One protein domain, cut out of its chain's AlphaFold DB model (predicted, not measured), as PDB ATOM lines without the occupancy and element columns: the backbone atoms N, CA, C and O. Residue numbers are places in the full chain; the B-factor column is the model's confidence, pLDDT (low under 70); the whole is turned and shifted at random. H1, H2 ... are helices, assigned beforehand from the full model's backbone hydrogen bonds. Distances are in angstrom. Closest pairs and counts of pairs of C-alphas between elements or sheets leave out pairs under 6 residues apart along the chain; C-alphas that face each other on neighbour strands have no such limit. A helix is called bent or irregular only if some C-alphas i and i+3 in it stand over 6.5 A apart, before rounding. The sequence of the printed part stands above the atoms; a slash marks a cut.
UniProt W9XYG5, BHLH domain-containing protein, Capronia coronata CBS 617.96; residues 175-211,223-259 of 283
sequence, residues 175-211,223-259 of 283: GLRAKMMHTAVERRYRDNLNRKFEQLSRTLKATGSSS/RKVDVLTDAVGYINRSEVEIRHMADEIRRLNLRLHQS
ATOM      1  N   GLY A 175     -75.382  32.731  35.694       86.75
ATOM      2  CA  GLY A 175     -74.650  32.280  34.517       86.75
ATOM      3  C   GLY A 175     -73.133  32.464  34.630       86.75
ATOM      4  O   GLY A 175     -72.375  31.585  34.203       86.75
ATOM      5  N   LEU A 176     -72.663  33.569  35.217       85.56
ATOM      6  CA  LEU A 176     -71.235  33.804  35.460       85.56
ATOM      7  C   LEU A 176     -70.703  32.874  36.551       85.56
ATOM      8  O   LEU A 176     -69.666  32.237  36.348       85.56
ATOM      9  N   ARG A 177     -71.450  32.703  37.647       87.19
ATOM     10  CA  ARG A 177     -71.081  31.775  38.730       87.19
ATOM     11  C   ARG A 177     -70.981  30.335  38.240       87.19
ATOM     12  O   ARG A 177     -69.977  29.674  38.503       87.19
ATOM     13  N   ALA A 178     -71.949  29.868  37.452       92.44
ATOM     14  CA  ALA A 178     -71.914  28.530  36.864       92.44
ATOM     15  C   ALA A 178     -70.679  28.323  35.967       92.44
ATOM     16  O   ALA A 178     -69.995  27.303  36.067       92.44
ATOM     17  N   LYS A 179     -70.333  29.314  35.132       94.94
ATOM     18  CA  LYS A 179     -69.119  29.265  34.300       94.94
ATOM     19  C   LYS A 179     -67.853  29.238  35.153       94.94
ATOM     20  O   LYS A 179     -66.965  28.429  34.886       94.94
ATOM     21  N   MET A 180     -67.768  30.073  36.189       92.94
ATOM     22  CA  MET A 180     -66.627  30.091  37.109       92.94
ATOM     23  C   MET A 180     -66.458  28.741  37.806       92.94
ATOM     24  O   MET A 180     -65.363  28.177  37.775       92.94
ATOM     25  N   MET A 181     -67.540  28.169  38.337       94.62
ATOM     26  CA  MET A 181     -67.524  26.844  38.958       94.62
ATOM     27  C   MET A 181     -67.078  25.761  37.972       94.62
ATOM     28  O   MET A 181     -66.167  24.995  38.281       94.62
ATOM     29  N   HIS A 182     -67.629  25.741  36.755       96.50
ATOM     30  CA  HIS A 182     -67.219  24.788  35.722       96.50
ATOM     31  C   HIS A 182     -65.722  24.913  35.390       96.50
ATOM     32  O   HIS A 182     -65.000  23.917  35.358       96.50
ATOM     33  N   THR A 183     -65.215  26.135  35.193       97.00
ATOM     34  CA  THR A 183     -63.780  26.350  34.932       97.00
ATOM     35  C   THR A 183     -62.893  25.930  36.105       97.00
ATOM     36  O   THR A 183     -61.783  25.441  35.886       97.00
ATOM     37  N   ALA A 184     -63.372  26.075  37.345       97.00
ATOM     38  CA  ALA A 184     -62.662  25.626  38.535       97.00
ATOM     39  C   ALA A 184     -62.593  24.093  38.613       97.00
ATOM     40  O   ALA A 184     -61.525  23.550  38.904       97.00
ATOM     41  N   VAL A 185     -63.695  23.398  38.308       98.06
ATOM     42  CA  VAL A 185     -63.747  21.928  38.250       98.06
ATOM     43  C   VAL A 185     -62.805  21.394  37.169       98.06
ATOM     44  O   VAL A 185     -61.959  20.550  37.462       98.06
ATOM     45  N   GLU A 186     -62.864  21.942  35.954       98.31
ATOM     46  CA  GLU A 186     -61.986  21.531  34.851       98.31
ATOM     47  C   GLU A 186     -60.504  21.761  35.186       98.31
ATOM     48  O   GLU A 186     -59.659  20.897  34.951       98.31
ATOM     49  N   ARG A 187     -60.162  22.902  35.803       98.31
ATOM     50  CA  ARG A 187     -58.788  23.153  36.264       98.31
ATOM     51  C   ARG A 187     -58.335  22.078  37.257       98.31
ATOM     52  O   ARG A 187     -57.264  21.506  37.064       98.31
ATOM     53  N   ARG A 188     -59.153  21.762  38.268       98.38
ATOM     54  CA  ARG A 188     -58.841  20.718  39.260       98.38
ATOM     55  C   ARG A 188     -58.654  19.345  38.611       98.38
ATOM     56  O   ARG A 188     -57.729  18.625  38.988       98.38
ATOM     57  N   TYR A 189     -59.477  18.995  37.623       98.62
ATOM     58  CA  TYR A 189     -59.331  17.754  36.858       98.62
ATOM     59  C   TYR A 189     -57.992  17.701  36.108       98.62
ATOM     60  O   TYR A 189     -57.237  16.734  36.244       98.62
ATOM     61  N   ARG A 190     -57.646  18.767  35.373       98.38
ATOM     62  CA  ARG A 190     -56.371  18.850  34.642       98.38
ATOM     63  C   ARG A 190     -55.170  18.774  35.582       98.38
ATOM     64  O   ARG A 190     -54.193  18.102  35.251       98.38
ATOM     65  N   ASP A 191     -55.251  19.405  36.749       98.19
ATOM     66  CA  ASP A 191     -54.208  19.340  37.774       98.19
ATOM     67  C   ASP A 191     -54.071  17.924  38.352       98.19
ATOM     68  O   ASP A 191     -52.954  17.426  38.490       98.19
ATOM     69  N   ASN A 192     -55.183  17.229  38.624       98.44
ATOM     70  CA  ASN A 192     -55.162  15.832  39.066       98.44
ATOM     71  C   ASN A 192     -54.501  14.912  38.026       98.44
ATOM     72  O   ASN A 192     -53.622  14.119  38.368       98.44
ATOM     73  N   LEU A 193     -54.872  15.061  36.752       98.25
ATOM     74  CA  LEU A 193     -54.280  14.302  35.654       98.25
ATOM     75  C   LEU A 193     -52.773  14.567  35.542       98.25
ATOM     76  O   LEU A 193     -51.984  13.631  35.413       98.25
ATOM     77  N   ASN A 194     -52.362  15.835  35.620       97.56
ATOM     78  CA  ASN A 194     -50.952  16.210  35.575       97.56
ATOM     79  C   ASN A 194     -50.167  15.603  36.748       97.56
ATOM     80  O   ASN A 194     -49.083  15.071  36.523       97.56
ATOM     81  N   ARG A 195     -50.730  15.575  37.965       98.00
ATOM     82  CA  ARG A 195     -50.094  14.917  39.121       98.00
ATOM     83  C   ARG A 195     -49.882  13.420  38.901       98.00
ATOM     84  O   ARG A 195     -48.793  12.921  39.175       98.00
ATOM     85  N   LYS A 196     -50.889  12.705  38.381       98.06
ATOM     86  CA  LYS A 196     -50.766  11.271  38.046       98.06
ATOM     87  C   LYS A 196     -49.680  11.039  36.996       98.06
ATOM     88  O   LYS A 196     -48.886  10.110  37.101       98.06
ATOM     89  N   PHE A 197     -49.613  11.930  36.014       97.38
ATOM     90  CA  PHE A 197     -48.612  11.887  34.963       97.38
ATOM     91  C   PHE A 197     -47.182  12.106  35.495       97.38
ATOM     92  O   PHE A 197     -46.254  11.378  35.144       97.38
ATOM     93  N   GLU A 198     -47.002  13.072  36.396       95.56
ATOM     94  CA  GLU A 198     -45.730  13.327  37.083       95.56
ATOM     95  C   GLU A 198     -45.325  12.181  38.016       95.56
ATOM     96  O   GLU A 198     -44.143  11.850  38.112       95.56
ATOM     97  N   GLN A 199     -46.286  11.566  38.711       96.88
ATOM     98  CA  GLN A 199     -46.043  10.378  39.526       96.88
ATOM     99  C   GLN A 199     -45.515   9.232  38.663       96.88
ATOM    100  O   GLN A 199     -44.454   8.696  38.969       96.88
ATOM    101  N   LEU A 200     -46.191   8.923  37.553       96.94
ATOM    102  CA  LEU A 200     -45.741   7.901  36.612       96.94
ATOM    103  C   LEU A 200     -44.325   8.198  36.100       96.94
ATOM    104  O   LEU A 200     -43.459   7.329  36.148       96.94
ATOM    105  N   SER A 201     -44.054   9.441  35.685       94.88
ATOM    106  CA  SER A 201     -42.722   9.834  35.211       94.88
ATOM    107  C   SER A 201     -41.636   9.637  36.274       94.88
ATOM    108  O   SER A 201     -40.547   9.168  35.945       94.88
ATOM    109  N   ARG A 202     -41.915   9.955  37.543       93.94
ATOM    110  CA  ARG A 202     -40.978   9.718  38.652       93.94
ATOM    111  C   ARG A 202     -40.744   8.229  38.893       93.94
ATOM    112  O   ARG A 202     -39.591   7.832  39.021       93.94
ATOM    113  N   THR A 203     -41.796   7.411  38.894       95.00
ATOM    114  CA  THR A 203     -41.684   5.954  39.068       95.00
ATOM    115  C   THR A 203     -40.874   5.307  37.940       95.00
ATOM    116  O   THR A 203     -39.995   4.489  38.201       95.00
ATOM    117  N   LEU A 204     -41.094   5.709  36.687       94.31
ATOM    118  CA  LEU A 204     -40.322   5.193  35.549       94.31
ATOM    119  C   LEU A 204     -38.843   5.610  35.614       94.31
ATOM    120  O   LEU A 204     -37.950   4.802  35.365       94.31
ATOM    121  N   LYS A 205     -38.560   6.848  36.034       90.94
ATOM    122  CA  LYS A 205     -37.181   7.299  36.275       90.94
ATOM    123  C   LYS A 205     -36.509   6.516  37.408       90.94
ATOM    124  O   LYS A 205     -35.363   6.111  37.255       90.94
ATOM    125  N   ALA A 206     -37.217   6.265  38.510       91.06
ATOM    126  CA  ALA A 206     -36.693   5.514  39.654       91.06
ATOM    127  C   ALA A 206     -36.401   4.040  39.320       91.06
ATOM    128  O   ALA A 206     -35.444   3.474  39.833       91.06
ATOM    129  N   THR A 207     -37.193   3.437  38.432       91.25
ATOM    130  CA  THR A 207     -36.994   2.054  37.956       91.25
ATOM    131  C   THR A 207     -35.919   1.932  36.873       91.25
ATOM    132  O   THR A 207     -35.670   0.832  36.390       91.25
ATOM    133  N   GLY A 208     -35.295   3.039  36.450       84.50
ATOM    134  CA  GLY A 208     -34.306   3.032  35.368       84.50
ATOM    135  C   GLY A 208     -34.896   2.664  34.001       84.50
ATOM    136  O   GLY A 208     -34.165   2.295  33.090       84.50
ATOM    137  N   SER A 209     -36.220   2.749  33.845       79.19
ATOM    138  CA  SER A 209     -36.926   2.325  32.632       79.19
ATOM    139  C   SER A 209     -37.019   3.404  31.549       79.19
ATOM    140  O   SER A 209     -37.468   3.109  30.438       79.19
ATOM    141  N   SER A 210     -36.552   4.618  31.863       75.56
ATOM    142  CA  SER A 210     -36.366   5.730  30.928       75.56
ATOM    143  C   SER A 210     -35.432   5.307  29.797       75.56
ATOM    144  O   SER A 210     -34.232   5.143  30.005       75.56
ATOM    145  N   SER A 211     -35.987   5.142  28.597       63.72
ATOM    146  CA  SER A 211     -35.255   4.683  27.410       63.72
ATOM    147  C   SER A 211     -34.315   5.738  26.814       63.72
ATOM    148  O   SER A 211     -33.473   5.415  25.975       63.72
ATOM    149  N   ARG A 223     -42.014  15.016  27.999       94.12
ATOM    150  CA  ARG A 223     -43.218  15.171  27.174       94.12
ATOM    151  C   ARG A 223     -44.220  14.086  27.516       94.12
ATOM    152  O   ARG A 223     -43.851  12.978  27.900       94.12
ATOM    153  N   LYS A 224     -45.506  14.394  27.315       95.12
ATOM    154  CA  LYS A 224     -46.557  13.469  27.729       95.12
ATOM    155  C   LYS A 224     -46.533  12.125  26.988       95.12
ATOM    156  O   LYS A 224     -46.786  11.072  27.558       95.12
ATOM    157  N   VAL A 225     -46.194  12.184  25.708       96.44
ATOM    158  CA  VAL A 225     -46.061  11.007  24.847       96.44
ATOM    159  C   VAL A 225     -44.875  10.123  25.246       96.44
ATOM    160  O   VAL A 225     -44.999   8.901  25.220       96.44
ATOM    161  N   ASP A 226     -43.767  10.725  25.684       94.12
ATOM    162  CA  ASP A 226     -42.546   9.991  26.026       94.12
ATOM    163  C   ASP A 226     -42.775   9.119  27.270       94.12
ATOM    164  O   ASP A 226     -42.487   7.931  27.238       94.12
ATOM    165  N   VAL A 227     -43.412   9.654  28.323       94.94
ATOM    166  CA  VAL A 227     -43.708   8.863  29.538       94.94
ATOM    167  C   VAL A 227     -44.663   7.706  29.244       94.94
ATOM    168  O   VAL A 227     -44.505   6.638  29.821       94.94
ATOM    169  N   LEU A 228     -45.654   7.891  28.362       97.44
ATOM    170  CA  LEU A 228     -46.551   6.795  27.975       97.44
ATOM    171  C   LEU A 228     -45.799   5.716  27.190       97.44
ATOM    172  O   LEU A 228     -46.007   4.530  27.427       97.44
ATOM    173  N   THR A 229     -44.901   6.128  26.295       96.25
ATOM    174  CA  THR A 229     -44.057   5.210  25.518       96.25
ATOM    175  C   THR A 229     -43.120   4.424  26.437       96.25
ATOM    176  O   THR A 229     -43.052   3.199  26.343       96.25
ATOM    177  N   ASP A 230     -42.465   5.105  27.379       95.44
ATOM    178  CA  ASP A 230     -41.612   4.480  28.390       95.44
ATOM    179  C   ASP A 230     -42.409   3.533  29.300       95.44
ATOM    180  O   ASP A 230     -41.920   2.453  29.618       95.44
ATOM    181  N   ALA A 231     -43.643   3.889  29.680       97.44
ATOM    182  CA  ALA A 231     -44.503   3.044  30.510       97.44
ATOM    183  C   ALA A 231     -44.833   1.715  29.824       97.44
ATOM    184  O   ALA A 231     -44.665   0.653  30.420       97.44
ATOM    185  N   VAL A 232     -45.258   1.770  28.559       97.56
ATOM    186  CA  VAL A 232     -45.533   0.567  27.760       97.56
ATOM    187  C   VAL A 232     -44.257  -0.258  27.590       97.56
ATOM    188  O   VAL A 232     -44.270  -1.474  27.765       97.56
ATOM    189  N   GLY A 233     -43.131   0.404  27.313       96.31
ATOM    190  CA  GLY A 233     -41.835  -0.261  27.219       96.31
ATOM    191  C   GLY A 233     -41.422  -0.954  28.520       96.31
ATOM    192  O   GLY A 233     -40.894  -2.062  28.474       96.31
ATOM    193  N   TYR A 234     -41.663  -0.325  29.672       97.31
ATOM    194  CA  TYR A 234     -41.371  -0.894  30.985       97.31
ATOM    195  C   TYR A 234     -42.204  -2.143  31.264       97.31
ATOM    196  O   TYR A 234     -41.617  -3.159  31.623       97.31
ATOM    197  N   ILE A 235     -43.523  -2.086  31.045       97.62
ATOM    198  CA  ILE A 235     -44.436  -3.225  31.247       97.62
ATOM    199  C   ILE A 235     -43.966  -4.433  30.431       97.62
ATOM    200  O   ILE A 235     -43.753  -5.510  30.976       97.62
ATOM    201  N   ASN A 236     -43.690  -4.235  29.142       97.81
ATOM    202  CA  ASN A 236     -43.263  -5.333  28.277       97.81
ATOM    203  C   ASN A 236     -41.932  -5.958  28.733       97.81
ATOM    204  O   ASN A 236     -41.756  -7.175  28.666       97.81
ATOM    205  N   ARG A 237     -40.974  -5.137  29.189       96.62
ATOM    206  CA  ARG A 237     -39.683  -5.636  29.694       96.62
ATOM    207  C   ARG A 237     -39.840  -6.370  31.024       96.62
ATOM    208  O   ARG A 237     -39.278  -7.454  31.167       96.62
ATOM    209  N   SER A 238     -40.609  -5.817  31.960       97.19
ATOM    210  CA  SER A 238     -40.812  -6.429  33.275       97.19
ATOM    211  C   SER A 238     -41.595  -7.741  33.181       97.19
ATOM    212  O   SER A 238     -41.264  -8.692  33.879       97.19
ATOM    213  N   GLU A 239     -42.557  -7.864  32.264       98.00
ATOM    214  CA  GLU A 239     -43.267  -9.126  32.003       98.00
ATOM    215  C   GLU A 239     -42.341 -10.250  31.518       98.00
ATOM    216  O   GLU A 239     -42.497 -11.415  31.894       98.00
ATOM    217  N   VAL A 240     -41.378  -9.924  30.654       98.06
ATOM    218  CA  VAL A 240     -40.362 -10.880  30.190       98.06
ATOM    219  C   VAL A 240     -39.451 -11.270  31.353       98.06
ATOM    220  O   VAL A 240     -39.240 -12.457  31.599       98.06
ATOM    221  N   GLU A 241     -38.964 -10.290  32.108       97.50
ATOM    222  CA  GLU A 241     -38.078 -10.499  33.253       97.50
ATOM    223  C   GLU A 241     -38.718 -11.375  34.340       97.50
ATOM    224  O   GLU A 241     -38.091 -12.323  34.810       97.50
ATOM    225  N   ILE A 242     -39.989 -11.137  34.680       98.00
ATOM    226  CA  ILE A 242     -40.736 -11.945  35.656       98.00
ATOM    227  C   ILE A 242     -40.810 -13.410  35.214       98.00
ATOM    228  O   ILE A 242     -40.594 -14.305  36.033       98.00
ATOM    229  N   ARG A 243     -41.055 -13.677  33.923       98.44
ATOM    230  CA  ARG A 243     -41.057 -15.050  33.389       98.44
ATOM    231  C   ARG A 243     -39.682 -15.703  33.504       98.44
ATOM    232  O   ARG A 243     -39.590 -16.821  34.001       98.44
ATOM    233  N   HIS A 244     -38.618 -14.994  33.129       98.56
ATOM    234  CA  HIS A 244     -37.253 -15.506  33.267       98.56
ATOM    235  C   HIS A 244     -36.883 -15.806  34.725       98.56
ATOM    236  O   HIS A 244     -36.308 -16.857  35.007       98.56
ATOM    237  N   MET A 245     -37.241 -14.925  35.663       98.62
ATOM    238  CA  MET A 245     -37.009 -15.162  37.089       98.62
ATOM    239  C   MET A 245     -37.810 -16.361  37.602       98.62
ATOM    240  O   MET A 245     -37.273 -17.173  38.353       98.62
ATOM    241  N   ALA A 246     -39.065 -16.523  37.175       98.44
ATOM    242  CA  ALA A 246     -39.882 -17.677  37.543       98.44
ATOM    243  C   ALA A 246     -39.283 -18.997  37.027       98.44
ATOM    244  O   ALA A 246     -39.241 -19.989  37.757       98.44
ATOM    245  N   ASP A 247     -38.781 -19.014  35.792       98.50
ATOM    246  CA  ASP A 247     -38.102 -20.175  35.206       98.50
ATOM    247  C   ASP A 247     -36.842 -20.542  35.989       98.50
ATOM    248  O   ASP A 247     -36.623 -21.713  36.316       98.50
ATOM    249  N   GLU A 248     -36.048 -19.538  36.352       98.56
ATOM    250  CA  GLU A 248     -34.829 -19.733  37.124       98.56
ATOM    251  C   GLU A 248     -35.129 -20.246  38.536       98.56
ATOM    252  O   GLU A 248     -34.517 -21.217  38.976       98.56
ATOM    253  N   ILE A 249     -36.132 -19.687  39.222       98.38
ATOM    254  CA  ILE A 249     -36.588 -20.185  40.527       98.38
ATOM    255  C   ILE A 249     -37.010 -21.656  40.424       98.38
ATOM    256  O   ILE A 249     -36.605 -22.470  41.254       98.38
ATOM    257  N   ARG A 250     -37.771 -22.039  39.389       98.19
ATOM    258  CA  ARG A 250     -38.172 -23.442  39.170       98.19
ATOM    259  C   ARG A 250     -36.965 -24.350  38.957       98.19
ATOM    260  O   ARG A 250     -36.877 -25.412  39.576       98.19
ATOM    261  N   ARG A 251     -36.019 -23.930  38.117       98.38
ATOM    262  CA  ARG A 251     -34.789 -24.678  37.832       98.38
ATOM    263  C   ARG A 251     -33.936 -24.862  39.088       98.38
ATOM    264  O   ARG A 251     -33.441 -25.962  39.342       98.38
ATOM    265  N   LEU A 252     -33.778 -23.803  39.883       97.75
ATOM    266  CA  LEU A 252     -33.041 -23.836  41.145       97.75
ATOM    267  C   LEU A 252     -33.734 -24.731  42.175       97.75
ATOM    268  O   LEU A 252     -33.066 -25.554  42.800       97.75
ATOM    269  N   ASN A 253     -35.060 -24.656  42.294       97.12
ATOM    270  CA  ASN A 253     -35.832 -25.532  43.171       97.12
ATOM    271  C   ASN A 253     -35.693 -27.004  42.776       97.12
ATOM    272  O   ASN A 253     -35.487 -27.836  43.657       97.12
ATOM    273  N   LEU A 254     -35.740 -27.341  41.483       95.88
ATOM    274  CA  LEU A 254     -35.537 -28.718  41.023       95.88
ATOM    275  C   LEU A 254     -34.156 -29.245  41.435       95.88
ATOM    276  O   LEU A 254     -34.043 -30.352  41.959       95.88
ATOM    277  N   ARG A 255     -33.110 -28.434  41.250       96.00
ATOM    278  CA  ARG A 255     -31.747 -28.787  41.666       96.00
ATOM    279  C   ARG A 255     -31.636 -28.944  43.182       96.00
ATOM    280  O   ARG A 255     -30.985 -29.878  43.644       96.00
ATOM    281  N   LEU A 256     -32.274 -28.058  43.949       94.25
ATOM    282  CA  LEU A 256     -32.329 -28.170  45.404       94.25
ATOM    283  C   LEU A 256     -33.004 -29.474  45.825       94.25
ATOM    284  O   LEU A 256     -32.401 -30.211  46.593       94.25
ATOM    285  N   HIS A 257     -34.164 -29.821  45.263       92.56
ATOM    286  CA  HIS A 257     -34.858 -31.080  45.567       92.56
ATOM    287  C   HIS A 257     -34.020 -32.315  45.212       92.56
ATOM    288  O   HIS A 257     -33.987 -33.270  45.980       92.56
ATOM    289  N   GLN A 258     -33.294 -32.290  44.088       90.06
ATOM    290  CA  GLN A 258     -32.366 -33.367  43.726       90.06
ATOM    291  C   GLN A 258     -31.229 -33.509  44.744       90.06
ATOM    292  O   GLN A 258     -30.879 -34.620  45.121       90.06
ATOM    293  N   SER A 259     -30.666 -32.390  45.210       86.81
ATOM    294  CA  SER A 259     -29.591 -32.400  46.212       86.81
ATOM    295  C   SER A 259     -30.069 -32.689  47.638       86.81
ATOM    296  O   SER A 259     -29.306 -33.201  48.449       86.81
TER     297      SER A 259
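AT A GLANCE: This is residues 175 to 211 and 223 to 259 of the 283 residues of the protein "BHLH domain-containing protein" of Capronia coronata CBS 617.96 (UniProt W9XYG5). Two long helices, H1 and then H2, overlap side by side only over a short stretch, where the last part of H1 meets the first part of H2, and they run the same way at a steep tilt of 40 degrees, making one long, thin, angled rod with a free helix arm at each end. Residues 197 to 204 of H1 pack on residues 224 to 234 of H2, while residues 175 to 193 of H1 stick out at one end and residues 239 to 259 of H2 at the other. The printed part has 74 residues with two named helices, H1 then H2 along the chain, and no named strand; the class is all helix. The whole is extended, with a radius of gyration of the C-alphas of 22.0 A and spans of 79 by 24 by 16 A.

HOW THE PARTS SIT: H1, residues 175 to 206, touches H2, residues 224 to 259, with residues 197 to 204 alone, and H2 touches it with residues 224 to 234 alone. Their closest C-alphas are those of Ser 201 and Val 227, 5.8 A apart. They run the same way at a steep tilt of 40 degrees, and their centres are 34.1 A apart. Residues 175 to 193 and residues 239 to 259 stand free. In H1 and H2 every O i to N i+4 pair is within hydrogen-bond range.

IN THESE COORDINATES: H1 begins at C-alpha 175 at (-74.650, 32.280, 34.517) and ends at C-alpha 206 at (-36.693, 5.514, 39.654), 46.7 A from first to last C-alpha. H2, the longest helix, has 36 residues and measures 52.3 A from C-alpha 224 at (-46.557, 13.469, 27.729) to C-alpha 259 at (-29.591, -32.400, 46.212). Neither helix is bent.

THE WHOLE: The two C-alphas farthest apart are those of Gly 175 and Ser 259, at 79.7 A. Residues 212 to 222 are cut out and not printed, within the link from H1 to H2; across this cut C-alphas 211 and 223 are 13.2 A apart. The mean pLDDT of the printed part is 94.8, and residue 211 is under 70.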